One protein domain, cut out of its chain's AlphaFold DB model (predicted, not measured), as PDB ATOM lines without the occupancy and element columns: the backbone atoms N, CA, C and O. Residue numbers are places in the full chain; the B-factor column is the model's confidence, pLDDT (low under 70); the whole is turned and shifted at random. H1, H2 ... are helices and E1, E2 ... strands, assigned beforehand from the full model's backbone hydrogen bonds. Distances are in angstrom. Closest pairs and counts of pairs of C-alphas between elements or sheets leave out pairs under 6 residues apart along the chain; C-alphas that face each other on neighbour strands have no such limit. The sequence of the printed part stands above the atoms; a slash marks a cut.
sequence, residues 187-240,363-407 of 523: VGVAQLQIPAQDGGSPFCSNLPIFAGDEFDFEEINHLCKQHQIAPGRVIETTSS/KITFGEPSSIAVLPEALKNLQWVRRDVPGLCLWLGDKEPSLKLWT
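This is residues 187 to 240 and 363 to 407 of the 523 residues of the protein "Type IA DNA topoisomerase" of Serratia symbiotica (UniProt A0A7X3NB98). Two small three-stranded sheets are set one beyond the other, not face to face, and meet where E2 and E5 both begin; H1 covers one face of the first sheet. Two short helices, H2 and H3, lie on the chain's way from E4 back to E5, and a long loop, residues 389 to 401, leads from the second sheet back to the first. The printed part has 99 residues, with three named helices and six named strands in the order E1, E2, H1, E3, E4, H2, H3, E5, E6; its class is mixed, helices and strands. The sheets run E2, E1, E6 and E3, E4, E5, both antiparallel. The whole is compact, with a radius of gyration of the C-alphas of 13.8 A and spans of 39 by 32 by 19 A.

E1, residues 187 to 194, and E2, residues 203 to 210, form a hairpin, with N 190 and O 207 2.9 A apart, within hydrogen-bond range. E1 is the inner strand; on it pairs E6, residues 402 to 405, antiparallel at 171 degrees, with N 191 and O 402 at 2.8 A. H1, residues 217 to 226, is on this sheet, two layers with the helix on one face: it lies over E1 at a height over the sheet of 8.2 A and runs along the strands, at 15 degrees to E1 on the local plane. The closest C-alphas of E1 and H1 are those of Ile 194 and Cys 224, 5.2 A apart. In the second sheet E3, residues 231 to 238, bends by 54 degrees at residue 235. Its neighbour E4, residues 363 to 367, has N 364 and O 235 at 2.9 A. E5, residues 385 to 388, is the other neighbour of E4, with N 386 and O 365 at 2.8 A. The closest C-alphas of E2 and E5 are those of Phe 203 and Arg 386, 4.6 A apart, while E1 and E5 are apart. H2, residues 369 to 373, only grazes the second sheet, and H3, residues 377 to 380, only just is on the first, which it only grazes with residues 378 to 379. H2 and H3 are close but not clearly touching; their closest C-alphas, of Ile 372 and Lys 380, are 5.7 A apart. In H1 and H2 every O i to N i+4 pair is within hydrogen-bond range; H3 is too short for such a pair.

E1 begins at C-alpha 187, (-8.182, -25.577, 4.793), and is 23.1 A long; E2 measures 22.7 A, H1 14.5 A and E3 18.9 A. E4 begins at C-alpha 363, (-18.635, -20.311, -22.857). E6 ends at C-alpha 405, (-6.466, -30.358, 1.472).

The C-alphas farthest apart, of Gly 212 and Gly 391, are 41.5 A apart. Residues 241 to 362 are not printed, and C-alphas 240 and 363 are 11.6 A apart across the cut. The link from E5 to E6 is long. Mean pLDDT of the printed part is 92.1; residues 397 to 398 are under 70.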
ATOM      1  N   VAL A 187      -9.145 -24.472   4.597       96.75
ATOM      2  CA  VAL A 187      -8.182 -25.577   4.793       96.75
ATOM      3  C   VAL A 187      -8.226 -26.620   3.684       96.75
ATOM      4  O   VAL A 187      -7.430 -27.555   3.664       96.75
ATOM      5  N   GLY A 188      -9.131 -26.461   2.728       95.38
ATOM      6  CA  GLY A 188      -9.195 -27.310   1.555       95.38
ATOM      7  C   GLY A 188     -10.283 -26.871   0.593       95.38
ATOM      8  O   GLY A 188     -11.087 -25.987   0.882       95.38
ATOM      9  N   VAL A 189     -10.301 -27.502  -0.573       95.19
ATOM     10  CA  VAL A 189     -11.351 -27.317  -1.574       95.19
ATOM     11  C   VAL A 189     -11.785 -28.682  -2.085       95.19
ATOM     12  O   VAL A 189     -10.960 -29.454  -2.580       95.19
ATOM     13  N   ALA A 190     -13.082 -28.957  -2.001       95.38
ATOM     14  CA  ALA A 190     -13.708 -30.079  -2.681       95.38
ATOM     15  C   ALA A 190     -14.159 -29.638  -4.081       95.38
ATOM     16  O   ALA A 190     -14.949 -28.709  -4.243       95.38
ATOM     17  N   GLN A 191     -13.628 -30.298  -5.106       94.69
ATOM     18  CA  GLN A 191     -14.051 -30.147  -6.493       94.69
ATOM     19  C   GLN A 191     -15.181 -31.138  -6.741       94.69
ATOM     20  O   GLN A 191     -14.977 -32.347  -6.637       94.69
ATOM     21  N   LEU A 192     -16.369 -30.619  -7.032       95.50
ATOM     22  CA  LEU A 192     -17.592 -31.397  -7.185       95.50
ATOM     23  C   LEU A 192     -18.085 -31.325  -8.626       95.50
ATOM     24  O   LEU A 192     -17.876 -30.321  -9.314       95.50
ATOM     25  N   GLN A 193     -18.784 -32.372  -9.055       96.12
ATOM     26  CA  GLN A 193     -19.416 -32.439 -10.366       96.12
ATOM     27  C   GLN A 193     -20.829 -33.006 -10.267       96.12
ATOM     28  O   GLN A 193     -21.036 -34.026  -9.615       96.12
ATOM     29  N   ILE A 194     -21.776 -32.387 -10.972       96.06
ATOM     30  CA  ILE A 194     -23.132 -32.906 -11.162       96.06
ATOM     31  C   ILE A 194     -23.374 -33.122 -12.665       96.06
ATOM     32  O   ILE A 194     -23.121 -32.204 -13.454       96.06
ATOM     33  N   PRO A 195     -23.863 -34.302 -13.092       95.62
ATOM     34  CA  PRO A 195     -24.192 -34.560 -14.492       95.62
ATOM     35  C   PRO A 195     -25.179 -33.536 -15.075       95.62
ATOM     36  O   PRO A 195     -26.108 -33.078 -14.404       95.62
ATOM     37  N   ALA A 196     -24.995 -33.184 -16.346       95.62
ATOM     38  CA  ALA A 196     -25.906 -32.289 -17.048       95.62
ATOM     39  C   ALA A 196     -27.113 -33.058 -17.613       95.62
ATOM     40  O   ALA A 196     -26.952 -34.129 -18.198       95.62
ATOM     41  N   GLN A 197     -28.322 -32.496 -17.490       96.12
ATOM     42  CA  GLN A 197     -29.550 -33.118 -18.019       96.12
ATOM     43  C   GLN A 197     -29.577 -33.189 -19.554       96.12
ATOM     44  O   GLN A 197     -30.257 -34.034 -20.130       96.12
ATOM     45  N   ASP A 198     -28.840 -32.300 -20.224       94.19
ATOM     46  CA  ASP A 198     -28.735 -32.237 -21.686       94.19
ATOM     47  C   ASP A 198     -27.701 -33.222 -22.266       94.19
ATOM     48  O   ASP A 198     -27.481 -33.235 -23.477       94.19
ATOM     49  N   GLY A 199     -27.057 -34.039 -21.421       90.50
ATOM     50  CA  GLY A 199     -26.010 -34.981 -21.824       90.50
ATOM     51  C   GLY A 199     -24.668 -34.330 -22.178       90.50
ATOM     52  O   GLY A 199     -23.780 -35.016 -22.685       90.50
ATOM     53  N   GLY A 200     -24.512 -33.023 -21.939       90.12
ATOM     54  CA  GLY A 200     -23.240 -32.318 -22.086       90.12
ATOM     55  C   GLY A 200     -22.235 -32.645 -20.977       90.12
ATOM     56  O   GLY A 200     -22.464 -33.509 -20.128       90.12
ATOM     57  N   SER A 201     -21.112 -31.921 -20.961       90.81
ATOM     58  CA  SER A 201     -20.130 -32.020 -19.874       90.81
ATOM     59  C   SER A 201     -20.768 -31.659 -18.521       90.81
ATOM     60  O   SER A 201     -21.722 -30.872 -18.475       90.81
ATOM     61  N   PRO A 202     -20.291 -32.253 -17.412       94.19
ATOM     62  CA  PRO A 202     -20.881 -32.033 -16.099       94.19
ATOM     63  C   PRO A 202     -20.749 -30.574 -15.644       94.19
ATOM     64  O   PRO A 202     -19.832 -29.846 -16.031       94.19
ATOM     65  N   PHE A 203     -21.666 -30.153 -14.775       95.44
ATOM     66  CA  PHE A 203     -21.547 -28.896 -14.049       95.44
ATOM     67  C   PHE A 203     -20.569 -29.073 -12.895       95.44
ATOM     68  O   PHE A 203     -20.747 -29.955 -12.060       95.44
ATOM     69  N   CYS A 204     -19.571 -28.202 -12.820       95.00
ATOM     70  CA  CYS A 204     -18.547 -28.225 -11.788       95.00
ATOM     71  C   CYS A 204     -18.776 -27.111 -10.765       95.00
ATOM     72  O   CYS A 204     -19.232 -26.015 -11.109       95.00
ATOM     73  N   SER A 205     -18.389 -27.369  -9.518       94.81
ATOM     74  CA  SER A 205     -18.301 -26.358  -8.466       94.81
ATOM     75  C   SER A 205     -17.115 -26.633  -7.539       94.81
ATOM     76  O   SER A 205     -16.685 -27.776  -7.388       94.81
ATOM     77  N   ASN A 206     -16.582 -25.577  -6.927       93.00
ATOM     78  CA  ASN A 206     -15.576 -25.669  -5.874       93.00
ATOM     79  C   ASN A 206     -16.244 -25.317  -4.542       93.00
ATOM     80  O   ASN A 206     -16.703 -24.187  -4.371       93.00
ATOM     81  N   LEU A 207     -16.266 -26.263  -3.610       94.00
ATOM     82  CA  LEU A 207     -16.734 -26.060  -2.244       94.00
ATOM     83  C   LEU A 207     -15.515 -25.812  -1.338       94.00
ATOM     84  O   LEU A 207     -14.697 -26.724  -1.178       94.00
ATOM     85  N   PRO A 208     -15.336 -24.596  -0.789       94.25
ATOM     86  CA  PRO A 208     -14.308 -24.352   0.215       94.25
ATOM     87  C   PRO A 208     -14.649 -25.094   1.511       94.25
ATOM     88  O   PRO A 208     -15.806 -25.129   1.918       94.25
ATOM     89  N   ILE A 209     -13.628 -25.662   2.147       95.00
ATOM     90  CA  ILE A 209     -13.716 -26.315   3.455       95.00
ATOM     91  C   ILE A 209     -13.034 -25.392   4.448       95.00
ATOM     92  O   ILE A 209     -11.855 -25.061   4.266       95.00
ATOM     93  N   PHE A 210     -13.758 -24.954   5.469       95.69
ATOM     94  CA  PHE A 210     -13.229 -24.067   6.491       95.69
ATOM     95  C   PHE A 210     -12.669 -24.867   7.663       95.69
ATOM     96  O   PHE A 210     -13.043 -26.009   7.925       95.69
ATOM     97  N   ALA A 211     -11.708 -24.270   8.361       95.44
ATOM     98  CA  ALA A 211     -11.172 -24.847   9.581       95.44
ATOM     99  C   ALA A 211     -12.298 -25.093  10.602       95.44
ATOM    100  O   ALA A 211     -13.102 -24.198  10.864       95.44
ATOM    101  N   GLY A 212     -12.328 -26.298  11.176       91.00
ATOM    102  CA  GLY A 212     -13.355 -26.728  12.126       91.00
ATOM    103  C   GLY A 212     -14.618 -27.328  11.498       91.00
ATOM    104  O   GLY A 212     -15.446 -27.841  12.244       91.00
ATOM    105  N   ASP A 213     -14.764 -27.308  10.169       90.50
ATOM    106  CA  ASP A 213     -15.900 -27.946   9.499       90.50
ATOM    107  C   ASP A 213     -15.807 -29.479   9.592       90.50
ATOM    108  O   ASP A 213     -14.769 -30.079   9.294       90.50
ATOM    109  N   GLU A 214     -16.921 -30.130   9.931       88.06
ATOM    110  CA  GLU A 214     -17.096 -31.565   9.700       88.06
ATOM    111  C   GLU A 214     -17.490 -31.777   8.232       88.06
ATOM    112  O   GLU A 214     -18.550 -31.333   7.791       88.06
ATOM    113  N   PHE A 215     -16.620 -32.428   7.453       89.62
ATOM    114  CA  PHE A 215     -16.817 -32.607   6.015       89.62
ATOM    115  C   PHE A 215     -16.528 -34.045   5.566       89.62
ATOM    116  O   PHE A 215     -15.389 -34.508   5.648       89.62
ATOM    117  N   ASP A 216     -17.546 -34.720   5.023       93.31
ATOM    118  CA  ASP A 216     -17.415 -36.018   4.356       93.31
ATOM    119  C   ASP A 216     -17.503 -35.845   2.831       93.31
ATOM    120  O   ASP A 216     -18.559 -35.577   2.252       93.31
ATOM    121  N   PHE A 217     -16.359 -35.997   2.161       94.69
ATOM    122  CA  PHE A 217     -16.283 -35.870   0.709       94.69
ATOM    123  C   PHE A 217     -17.060 -36.967  -0.026       94.69
ATOM    124  O   PHE A 217     -17.658 -36.685  -1.064       94.69
ATOM    125  N   GLU A 218     -17.047 -38.204   0.473       94.75
ATOM    126  CA  GLU A 218     -17.673 -39.334  -0.219       94.75
ATOM    127  C   GLU A 218     -19.193 -39.226  -0.172       94.75
ATOM    128  O   GLU A 218     -19.853 -39.447  -1.190       94.75
ATOM    129  N   GLU A 219     -19.747 -38.799   0.964       94.50
ATOM    130  CA  GLU A 219     -21.178 -38.525   1.096       94.50
ATOM    131  C   GLU A 219     -21.626 -37.420   0.127       94.50
ATOM    132  O   GLU A 219     -22.552 -37.612  -0.668       94.50
ATOM    133  N   ILE A 220     -20.924 -36.283   0.122       94.62
ATOM    134  CA  ILE A 220     -21.250 -35.138  -0.739       94.62
ATOM    135  C   ILE A 220     -21.083 -35.484  -2.225       94.62
ATOM    136  O   ILE A 220     -21.917 -35.113  -3.057       94.62
ATOM    137  N   ASN A 221     -20.035 -36.224  -2.583       94.94
ATOM    138  CA  ASN A 221     -19.809 -36.678  -3.953       94.94
ATOM    139  C   ASN A 221     -20.868 -37.702  -4.395       94.94
ATOM    140  O   ASN A 221     -21.332 -37.666  -5.537       94.94
ATOM    141  N   HIS A 222     -21.290 -38.601  -3.500       95.12
ATOM    142  CA  HIS A 222     -22.387 -39.527  -3.765       95.12
ATOM    143  C   HIS A 222     -23.694 -38.774  -4.022       95.12
ATOM    144  O   HIS A 222     -24.382 -39.060  -5.002       95.12
ATOM    145  N   LEU A 223     -23.986 -37.763  -3.205       94.62
ATOM    146  CA  LEU A 223     -25.145 -36.892  -3.364       94.62
ATOM    147  C   LEU A 223     -25.138 -36.182  -4.723       94.62
ATOM    148  O   LEU A 223     -26.136 -36.204  -5.437       94.62
ATOM    149  N   CYS A 224     -23.992 -35.639  -5.145       95.62
ATOM    150  CA  CYS A 224     -23.856 -35.001  -6.457       95.62
ATOM    151  C   CYS A 224     -24.230 -35.945  -7.617       95.62
ATOM    152  O   CYS A 224     -24.905 -35.532  -8.560       95.62
ATOM    153  N   LYS A 225     -23.857 -37.229  -7.531       94.56
ATOM    154  CA  LYS A 225     -24.157 -38.245  -8.558       94.56
ATOM    155  C   LYS A 225     -25.642 -38.619  -8.645       94.56
ATOM    156  O   LYS A 225     -26.060 -39.164  -9.663       94.56
ATOM    157  N   GLN A 226     -26.433 -38.351  -7.605       95.56
ATOM    158  CA  GLN A 226     -27.874 -38.634  -7.578       95.56
ATOM    159  C   GLN A 226     -28.720 -37.545  -8.256       95.56
ATOM    160  O   GLN A 226     -29.908 -37.754  -8.507       95.56
ATOM    161  N   HIS A 227     -28.124 -36.393  -8.564       95.94
ATOM    162  CA  HIS A 227     -28.817 -35.247  -9.140       95.94
ATOM    163  C   HIS A 227     -28.337 -34.943 -10.560       95.94
ATOM    164  O   HIS A 227     -27.315 -35.444 -11.022       95.94
ATOM    165  N   GLN A 228     -29.102 -34.111 -11.266       96.50
ATOM    166  CA  GLN A 228     -28.728 -33.579 -12.572       96.50
ATOM    167  C   GLN A 228     -29.146 -32.116 -12.672       96.50
ATOM    168  O   GLN A 228     -30.225 -31.745 -12.206       96.50
ATOM    169  N   ILE A 229     -28.331 -31.298 -13.330       96.50
ATOM    170  CA  ILE A 229     -28.602 -29.867 -13.514       96.50
ATOM    171  C   ILE A 229     -28.965 -29.588 -14.974       96.50
ATOM    172  O   ILE A 229     -28.254 -30.010 -15.889       96.50
ATOM    173  N   ALA A 230     -30.072 -28.874 -15.200       96.81
ATOM    174  CA  ALA A 230     -30.411 -28.364 -16.523       96.81
ATOM    175  C   ALA A 230     -29.536 -27.148 -16.888       96.81
ATOM    176  O   ALA A 230     -29.185 -26.350 -16.010       96.81
ATOM    177  N   PRO A 231     -29.195 -26.960 -18.175       96.81
ATOM    178  CA  PRO A 231     -28.484 -25.772 -18.625       96.81
ATOM    179  C   PRO A 231     -29.363 -24.522 -18.520       96.81
ATOM    180  O   PRO A 231     -30.481 -24.478 -19.026       96.81
ATOM    181  N   GLY A 232     -28.837 -23.493 -17.861       96.19
ATOM    182  CA  GLY A 232     -29.471 -22.192 -17.703       96.19
ATOM    183  C   GLY A 232     -28.822 -21.122 -18.579       96.19
ATOM    184  O   GLY A 232     -28.567 -21.309 -19.769       96.19
ATOM    185  N   ARG A 233     -28.564 -19.954 -17.979       96.38
ATOM    186  CA  ARG A 233     -27.967 -18.801 -18.667       96.38
ATOM    187  C   ARG A 233     -26.582 -19.150 -19.218       96.38
ATOM    188  O   ARG A 233     -25.771 -19.730 -18.504       96.38
ATOM    189  N   VAL A 234     -26.278 -18.695 -20.432       96.06
ATOM    190  CA  VAL A 234     -24.941 -18.796 -21.038       96.06
ATOM    191  C   VAL A 234     -24.324 -17.406 -21.147       96.06
ATOM    192  O   VAL A 234     -25.002 -16.457 -21.537       96.06
ATOM    193  N   ILE A 235     -23.042 -17.289 -20.809       94.19
ATOM    194  CA  ILE A 235     -22.236 -16.094 -21.079       94.19
ATOM    195  C   ILE A 235     -21.001 -16.471 -21.896       94.19
ATOM    196  O   ILE A 235     -20.426 -17.546 -21.713       94.19
ATOM    197  N   GLU A 236     -20.577 -15.566 -22.773       91.38
ATOM    198  CA  GLU A 236     -19.286 -15.651 -23.453       91.38
ATOM    199  C   GLU A 236     -18.282 -14.772 -22.706       91.38
ATOM    200  O   GLU A 236     -18.542 -13.601 -22.439       91.38
ATOM    201  N   THR A 237     -17.157 -15.356 -22.309       89.94
ATOM    202  CA  THR A 237     -16.110 -14.692 -21.524       89.94
ATOM    203  C   THR A 237     -14.768 -15.393 -21.769       89.94
ATOM    204  O   THR A 237     -14.605 -16.084 -22.777       89.94
ATOM    205  N   THR A 238     -13.795 -15.222 -20.880       86.88
ATOM    206  CA  THR A 238     -12.511 -15.930 -20.891       86.88
ATOM    207  C   THR A 238     -12.472 -17.053 -19.860       86.88
ATOM    208  O   THR A 238     -13.316 -17.136 -18.963       86.88
ATOM    209  N   SER A 239     -11.518 -17.980 -19.987       78.88
ATOM    210  CA  SER A 239     -11.457 -19.128 -19.073       78.88
ATOM    211  C   SER A 239     -10.908 -18.774 -17.692       78.88
ATOM    212  O   SER A 239     -11.182 -19.496 -16.730       78.88
ATOM    213  N   SER A 240     -10.143 -17.690 -17.574       86.62
ATOM    214  CA  SER A 240      -9.542 -17.260 -16.314       86.62
ATOM    215  C   SER A 240      -9.275 -15.756 -16.285       86.62
ATOM    216  O   SER A 240      -9.408 -15.057 -17.287       86.62
ATOM    217  N   LYS A 363     -17.201 -20.389 -23.134       93.38
ATOM    218  CA  LYS A 363     -18.635 -20.311 -22.857       93.38
ATOM    219  C   LYS A 363     -18.880 -20.860 -21.462       93.38
ATOM    220  O   LYS A 363     -18.558 -22.010 -21.181       93.38
ATOM    221  N   ILE A 364     -19.441 -20.032 -20.587       93.06
ATOM    222  CA  ILE A 364     -19.843 -20.455 -19.247       93.06
ATOM    223  C   ILE A 364     -21.356 -20.625 -19.249       93.06
ATOM    224  O   ILE A 364     -22.100 -19.650 -19.368       93.06
ATOM    225  N   THR A 365     -21.796 -21.871 -19.104       96.06
ATOM    226  CA  THR A 365     -23.201 -22.219 -18.889       96.06
ATOM    227  C   THR A 365     -23.435 -22.338 -17.388       96.06
ATOM    228  O   THR A 365     -22.778 -23.130 -16.714       96.06
ATOM    229  N   PHE A 366     -24.349 -21.540 -16.847       96.75
ATOM    230  CA  PHE A 366     -24.776 -21.627 -15.452       96.75
ATOM    231  C   PHE A 366     -25.867 -22.681 -15.307       96.75
ATOM    232  O   PHE A 366     -26.680 -22.848 -16.216       96.75
ATOM    233  N   GLY A 367     -25.910 -23.359 -14.160       96.06
ATOM    234  CA  GLY A 367     -27.035 -24.225 -13.829       96.06
ATOM    235  C   GLY A 367     -28.351 -23.447 -13.776       96.06
ATOM    236  O   GLY A 367     -28.403 -22.289 -13.354       96.06
ATOM    237  N   GLU A 368     -29.418 -24.072 -14.249       96.81
ATOM    238  CA  GLU A 368     -30.754 -23.492 -14.262       96.81
ATOM    239  C   GLU A 368     -31.303 -23.356 -12.822       96.81
ATOM    240  O   GLU A 368     -31.214 -24.308 -12.041       96.81
ATOM    241  N   PRO A 369     -31.840 -22.181 -12.419       95.50
ATOM    242  CA  PRO A 369     -32.190 -21.932 -11.021       95.50
ATOM    243  C   PRO A 369     -33.208 -22.908 -10.426       95.50
ATOM    244  O   PRO A 369     -33.099 -23.223  -9.241       95.50
ATOM    245  N   SER A 370     -34.179 -23.402 -11.207       94.88
ATOM    246  CA  SER A 370     -35.167 -24.349 -10.676       94.88
ATOM    247  C   SER A 370     -34.551 -25.726 -10.412       94.88
ATOM    248  O   SER A 370     -34.800 -26.302  -9.355       94.88
ATOM    249  N   SER A 371     -33.644 -26.187 -11.278       94.62
ATOM    250  CA  SER A 371     -32.836 -27.392 -11.056       94.62
ATOM    251  C   SER A 371     -31.941 -27.282  -9.815       94.62
ATOM    252  O   SER A 371     -31.862 -28.226  -9.032       94.62
ATOM    253  N   ILE A 372     -31.303 -26.125  -9.589       94.81
ATOM    254  CA  ILE A 372     -30.475 -25.882  -8.391       94.81
ATOM    255  C   ILE A 372     -31.339 -25.834  -7.122       94.81
ATOM    256  O   ILE A 372     -30.926 -26.316  -6.070       94.81
ATOM    257  N   ALA A 373     -32.553 -25.282  -7.196       94.12
ATOM    258  CA  ALA A 373     -33.414 -25.099  -6.030       94.12
ATOM    259  C   ALA A 373     -33.875 -26.411  -5.370       94.12
ATOM    260  O   ALA A 373     -34.217 -26.381  -4.182       94.12
ATOM    261  N   VAL A 374     -33.878 -27.514  -6.128       94.06
ATOM    262  CA  VAL A 374     -34.233 -28.875  -5.686       94.06
ATOM    263  C   VAL A 374     -33.026 -29.623  -5.103       94.06
ATOM    264  O   VAL A 374     -33.196 -30.673  -4.486       94.06
ATOM    265  N   LEU A 375     -31.807 -29.090  -5.258       94.75
ATOM    266  CA  LEU A 375     -30.626 -29.690  -4.654       94.75
ATOM    267  C   LEU A 375     -30.690 -29.617  -3.117       94.75
ATOM    268  O   LEU A 375     -31.254 -28.669  -2.558       94.75
ATOM    269  N   PRO A 376     -30.062 -30.584  -2.429       92.81
ATOM    270  CA  PRO A 376     -29.854 -30.549  -0.987       92.81
ATOM    271  C   PRO A 376     -29.174 -29.256  -0.532       92.81
ATOM    272  O   PRO A 376     -28.405 -28.646  -1.279       92.81
ATOM    273  N   GLU A 377     -29.421 -28.855   0.715       90.44
ATOM    274  CA  GLU A 377     -28.960 -27.574   1.269       90.44
ATOM    275  C   GLU A 377     -27.443 -27.366   1.121       90.44
ATOM    276  O   GLU A 377     -27.010 -26.294   0.699       90.44
ATOM    277  N   ALA A 378     -26.653 -28.427   1.324       87.19
ATOM    278  CA  ALA A 378     -25.198 -28.419   1.153       87.19
ATOM    279  C   ALA A 378     -24.725 -28.073  -0.277       87.19
ATOM    280  O   ALA A 378     -23.607 -27.598  -0.464       87.19
ATOM    281  N   LEU A 379     -25.560 -28.301  -1.298       92.69
ATOM    282  CA  LEU A 379     -25.221 -28.104  -2.716       92.69
ATOM    283  C   LEU A 379     -25.925 -26.892  -3.340       92.69
ATOM    284  O   LEU A 379     -25.487 -26.385  -4.374       92.69
ATOM    285  N   LYS A 380     -27.020 -26.431  -2.730       91.62
ATOM    286  CA  LYS A 380     -27.916 -25.403  -3.277       91.62
ATOM    287  C   LYS A 380     -27.286 -24.011  -3.352       91.62
ATOM    288  O   LYS A 380     -27.591 -23.255  -4.268       91.62
ATOM    289  N   ASN A 381     -26.394 -23.689  -2.415       90.12
ATOM    290  CA  ASN A 381     -25.725 -22.384  -2.351       90.12
ATOM    291  C   ASN A 381     -24.464 -22.304  -3.226       90.12
ATOM    292  O   ASN A 381     -23.814 -21.261  -3.294       90.12
ATOM    293  N   LEU A 382     -24.106 -23.399  -3.900       93.31
ATOM    294  CA  LEU A 382     -22.937 -23.460  -4.761       93.31
ATOM    295  C   LEU A 382     -23.234 -22.939  -6.165       93.31
ATOM    296  O   LEU A 382     -24.302 -23.160  -6.740       93.31
ATOM    297  N   GLN A 383     -22.237 -22.286  -6.757       94.25
ATOM    298  CA  GLN A 383     -22.321 -21.822  -8.132       94.25
ATOM    299  C   GLN A 383     -21.908 -22.935  -9.102       94.25
ATOM    300  O   GLN A 383     -20.731 -23.116  -9.406       94.25
ATOM    301  N   TRP A 384     -22.901 -23.646  -9.630       95.62
ATOM    302  CA  TRP A 384     -22.706 -24.707 -10.613       95.62
ATOM    303  C   TRP A 384     -22.497 -24.146 -12.018       95.62
ATOM    304  O   TRP A 384     -23.378 -23.478 -12.574       95.62
ATOM    305  N   VAL A 385     -21.332 -24.428 -12.604       94.88
ATOM    306  CA  VAL A 385     -20.969 -23.951 -13.942       94.88
ATOM    307  C   VAL A 385     -20.386 -25.056 -14.809       94.88
ATOM    308  O   VAL A 385     -19.550 -25.843 -14.374       94.88
ATOM    309  N   ARG A 386     -20.777 -25.056 -16.078       91.94
ATOM    310  CA  ARG A 386     -20.135 -25.814 -17.149       91.94
ATOM    311  C   ARG A 386     -19.300 -24.852 -17.988       91.94
ATOM    312  O   ARG A 386     -19.782 -23.778 -18.353       91.94
ATOM    313  N   ARG A 387     -18.037 -25.204 -18.240       90.31
ATOM    314  CA  ARG A 387     -17.084 -24.378 -18.998       90.31
ATOM    315  C   ARG A 387     -16.727 -25.074 -20.300       90.31
ATOM    316  O   ARG A 387     -16.056 -26.099 -20.278       90.31
ATOM    317  N   ASP A 388     -17.117 -24.468 -21.410       89.06
ATOM    318  CA  ASP A 388     -16.835 -24.980 -22.744       89.06
ATOM    319  C   ASP A 388     -15.748 -24.118 -23.394       89.06
ATOM    320  O   ASP A 388     -15.972 -22.966 -23.788       89.06
ATOM    321  N   VAL A 389     -14.544 -24.683 -23.478       86.88
ATOM    322  CA  VAL A 389     -13.381 -24.070 -24.124       86.88
ATOM    323  C   VAL A 389     -13.246 -24.635 -25.544       86.88
ATOM    324  O   VAL A 389     -13.154 -25.852 -25.703       86.88
ATOM    325  N   PRO A 390     -13.217 -23.797 -26.593       81.56
ATOM    326  CA  PRO A 390     -13.066 -24.261 -27.961       81.56
ATOM    327  C   PRO A 390     -11.619 -24.683 -28.254       81.56
ATOM    328  O   PRO A 390     -10.677 -23.923 -28.029       81.56
ATOM    329  N   GLY A 391     -11.462 -25.856 -28.868       79.38
ATOM    330  CA  GLY A 391     -10.165 -26.400 -29.278       79.38
ATOM    331  C   GLY A 391      -9.540 -27.335 -28.241       79.38
ATOM    332  O   GLY A 391     -10.080 -27.552 -27.161       79.38
ATOM    333  N   LEU A 392      -8.399 -27.930 -28.595       77.00
ATOM    334  CA  LEU A 392      -7.696 -28.868 -27.724       77.00
ATOM    335  C   LEU A 392      -6.724 -28.117 -26.806       77.00
ATOM    336  O   LEU A 392      -5.751 -27.530 -27.274       77.00
ATOM    337  N   CYS A 393      -6.962 -28.189 -25.498       83.25
ATOM    338  CA  CYS A 393      -6.088 -27.620 -24.477       83.25
ATOM    339  C   CYS A 393      -5.746 -28.685 -23.427       83.25
ATOM    340  O   CYS A 393      -6.508 -28.921 -22.491       83.25
ATOM    341  N   LEU A 394      -4.598 -29.350 -23.587       83.12
ATOM    342  CA  LEU A 394      -4.273 -30.581 -22.849       83.12
ATOM    343  C   LEU A 394      -4.168 -30.397 -21.328       83.12
ATOM    344  O   LEU A 394      -4.375 -31.349 -20.583       83.12
ATOM    345  N   TRP A 395      -3.862 -29.188 -20.852       87.81
ATOM    346  CA  TRP A 395      -3.749 -28.914 -19.416       87.81
ATOM    347  C   TRP A 395      -5.073 -28.521 -18.744       87.81
ATOM    348  O   TRP A 395      -5.110 -28.389 -17.522       87.81
ATOM    349  N   LEU A 396      -6.146 -28.333 -19.522       81.50
ATOM    350  CA  LEU A 396      -7.484 -27.990 -19.027       81.50
ATOM    351  C   LEU A 396      -8.432 -29.188 -18.928       81.50
ATOM    352  O   LEU A 396      -9.591 -28.973 -18.589       81.50
ATOM    353  N   GLY A 397      -7.959 -30.403 -19.233       67.88
ATOM    354  CA  GLY A 397      -8.784 -31.613 -19.321       67.88
ATOM    355  C   GLY A 397      -9.691 -31.863 -18.112       67.88
ATOM    356  O   GLY A 397      -9.505 -31.276 -17.042       67.88
ATOM    357  N   ASP A 398     -10.670 -32.751 -18.300       65.44
ATOM    358  CA  ASP A 398     -11.723 -33.026 -17.321       65.44
ATOM    359  C   ASP A 398     -11.135 -33.342 -15.940       65.44
ATOM    360  O   ASP A 398     -10.367 -34.287 -15.749       65.44
ATOM    361  N   LYS A 399     -11.465 -32.492 -14.964       76.56
ATOM    362  CA  LYS A 399     -11.027 -32.657 -13.579       76.56
ATOM    363  C   LYS A 399     -12.049 -33.499 -12.846       76.56
ATOM    364  O   LYS A 399     -13.083 -32.960 -12.467       76.56
ATOM    365  N   GLU A 400     -11.749 -34.774 -12.636       87.94
ATOM    366  CA  GLU A 400     -12.545 -35.656 -11.777       87.94
ATOM    367  C   GLU A 400     -12.839 -35.008 -10.407       87.94
ATOM    368  O   GLU A 400     -12.003 -34.240  -9.898       87.94
ATOM    369  N   PRO A 401     -13.995 -35.316  -9.786       93.69
ATOM    370  CA  PRO A 401     -14.280 -34.888  -8.426       93.69
ATOM    371  C   PRO A 401     -13.125 -35.253  -7.494       93.69
ATOM    372  O   PRO A 401     -12.651 -36.389  -7.487       93.69
ATOM    373  N   SER A 402     -12.645 -34.289  -6.713       94.12
ATOM    374  CA  SER A 402     -11.485 -34.501  -5.846       94.12
ATOM    375  C   SER A 402     -11.493 -33.592  -4.627       94.12
ATOM    376  O   SER A 402     -11.922 -32.442  -4.691       94.12
ATOM    377  N   LEU A 403     -10.962 -34.102  -3.519       94.88
ATOM    378  CA  LEU A 403     -10.691 -33.329  -2.314       94.88
ATOM    379  C   LEU A 403      -9.225 -32.885  -2.306       94.88
ATOM    380  O   LEU A 403      -8.319 -33.717  -2.359       94.88
ATOM    381  N   LYS A 404      -8.984 -31.575  -2.217       92.81
ATOM    382  CA  LYS A 404      -7.638 -31.002  -2.091       92.81
ATOM    383  C   LYS A 404      -7.495 -30.296  -0.755       92.81
ATOM    384  O   LYS A 404      -7.967 -29.171  -0.607       92.81
ATOM    385  N   LEU A 405      -6.833 -30.954   0.189       94.88
ATOM    386  CA  LEU A 405      -6.466 -30.358   1.472       94.88
ATOM    387  C   LEU A 405      -5.272 -29.421   1.298       94.88
ATOM    388  O   LEU A 405      -4.394 -29.665   0.470       94.88
ATOM    389  N   TRP A 406      -5.275 -28.331   2.052       96.06
ATOM    390  CA  TRP A 406      -4.264 -27.288   1.991       96.06
ATOM    391  C   TRP A 406      -3.316 -27.395   3.180       96.06
ATOM    392  O   TRP A 406      -3.700 -27.781   4.283       96.06
ATOM    393  N   THR A 407      -2.057 -27.031   2.961       96.00
ATOM    394  CA  THR A 407      -1.120 -26.820   4.065       96.00
ATOM    395  C   THR A 407      -1.475 -25.537   4.816       96.00
ATOM    396  O   THR A 407      -2.104 -24.632   4.262       96.00
TER     397      THR A 407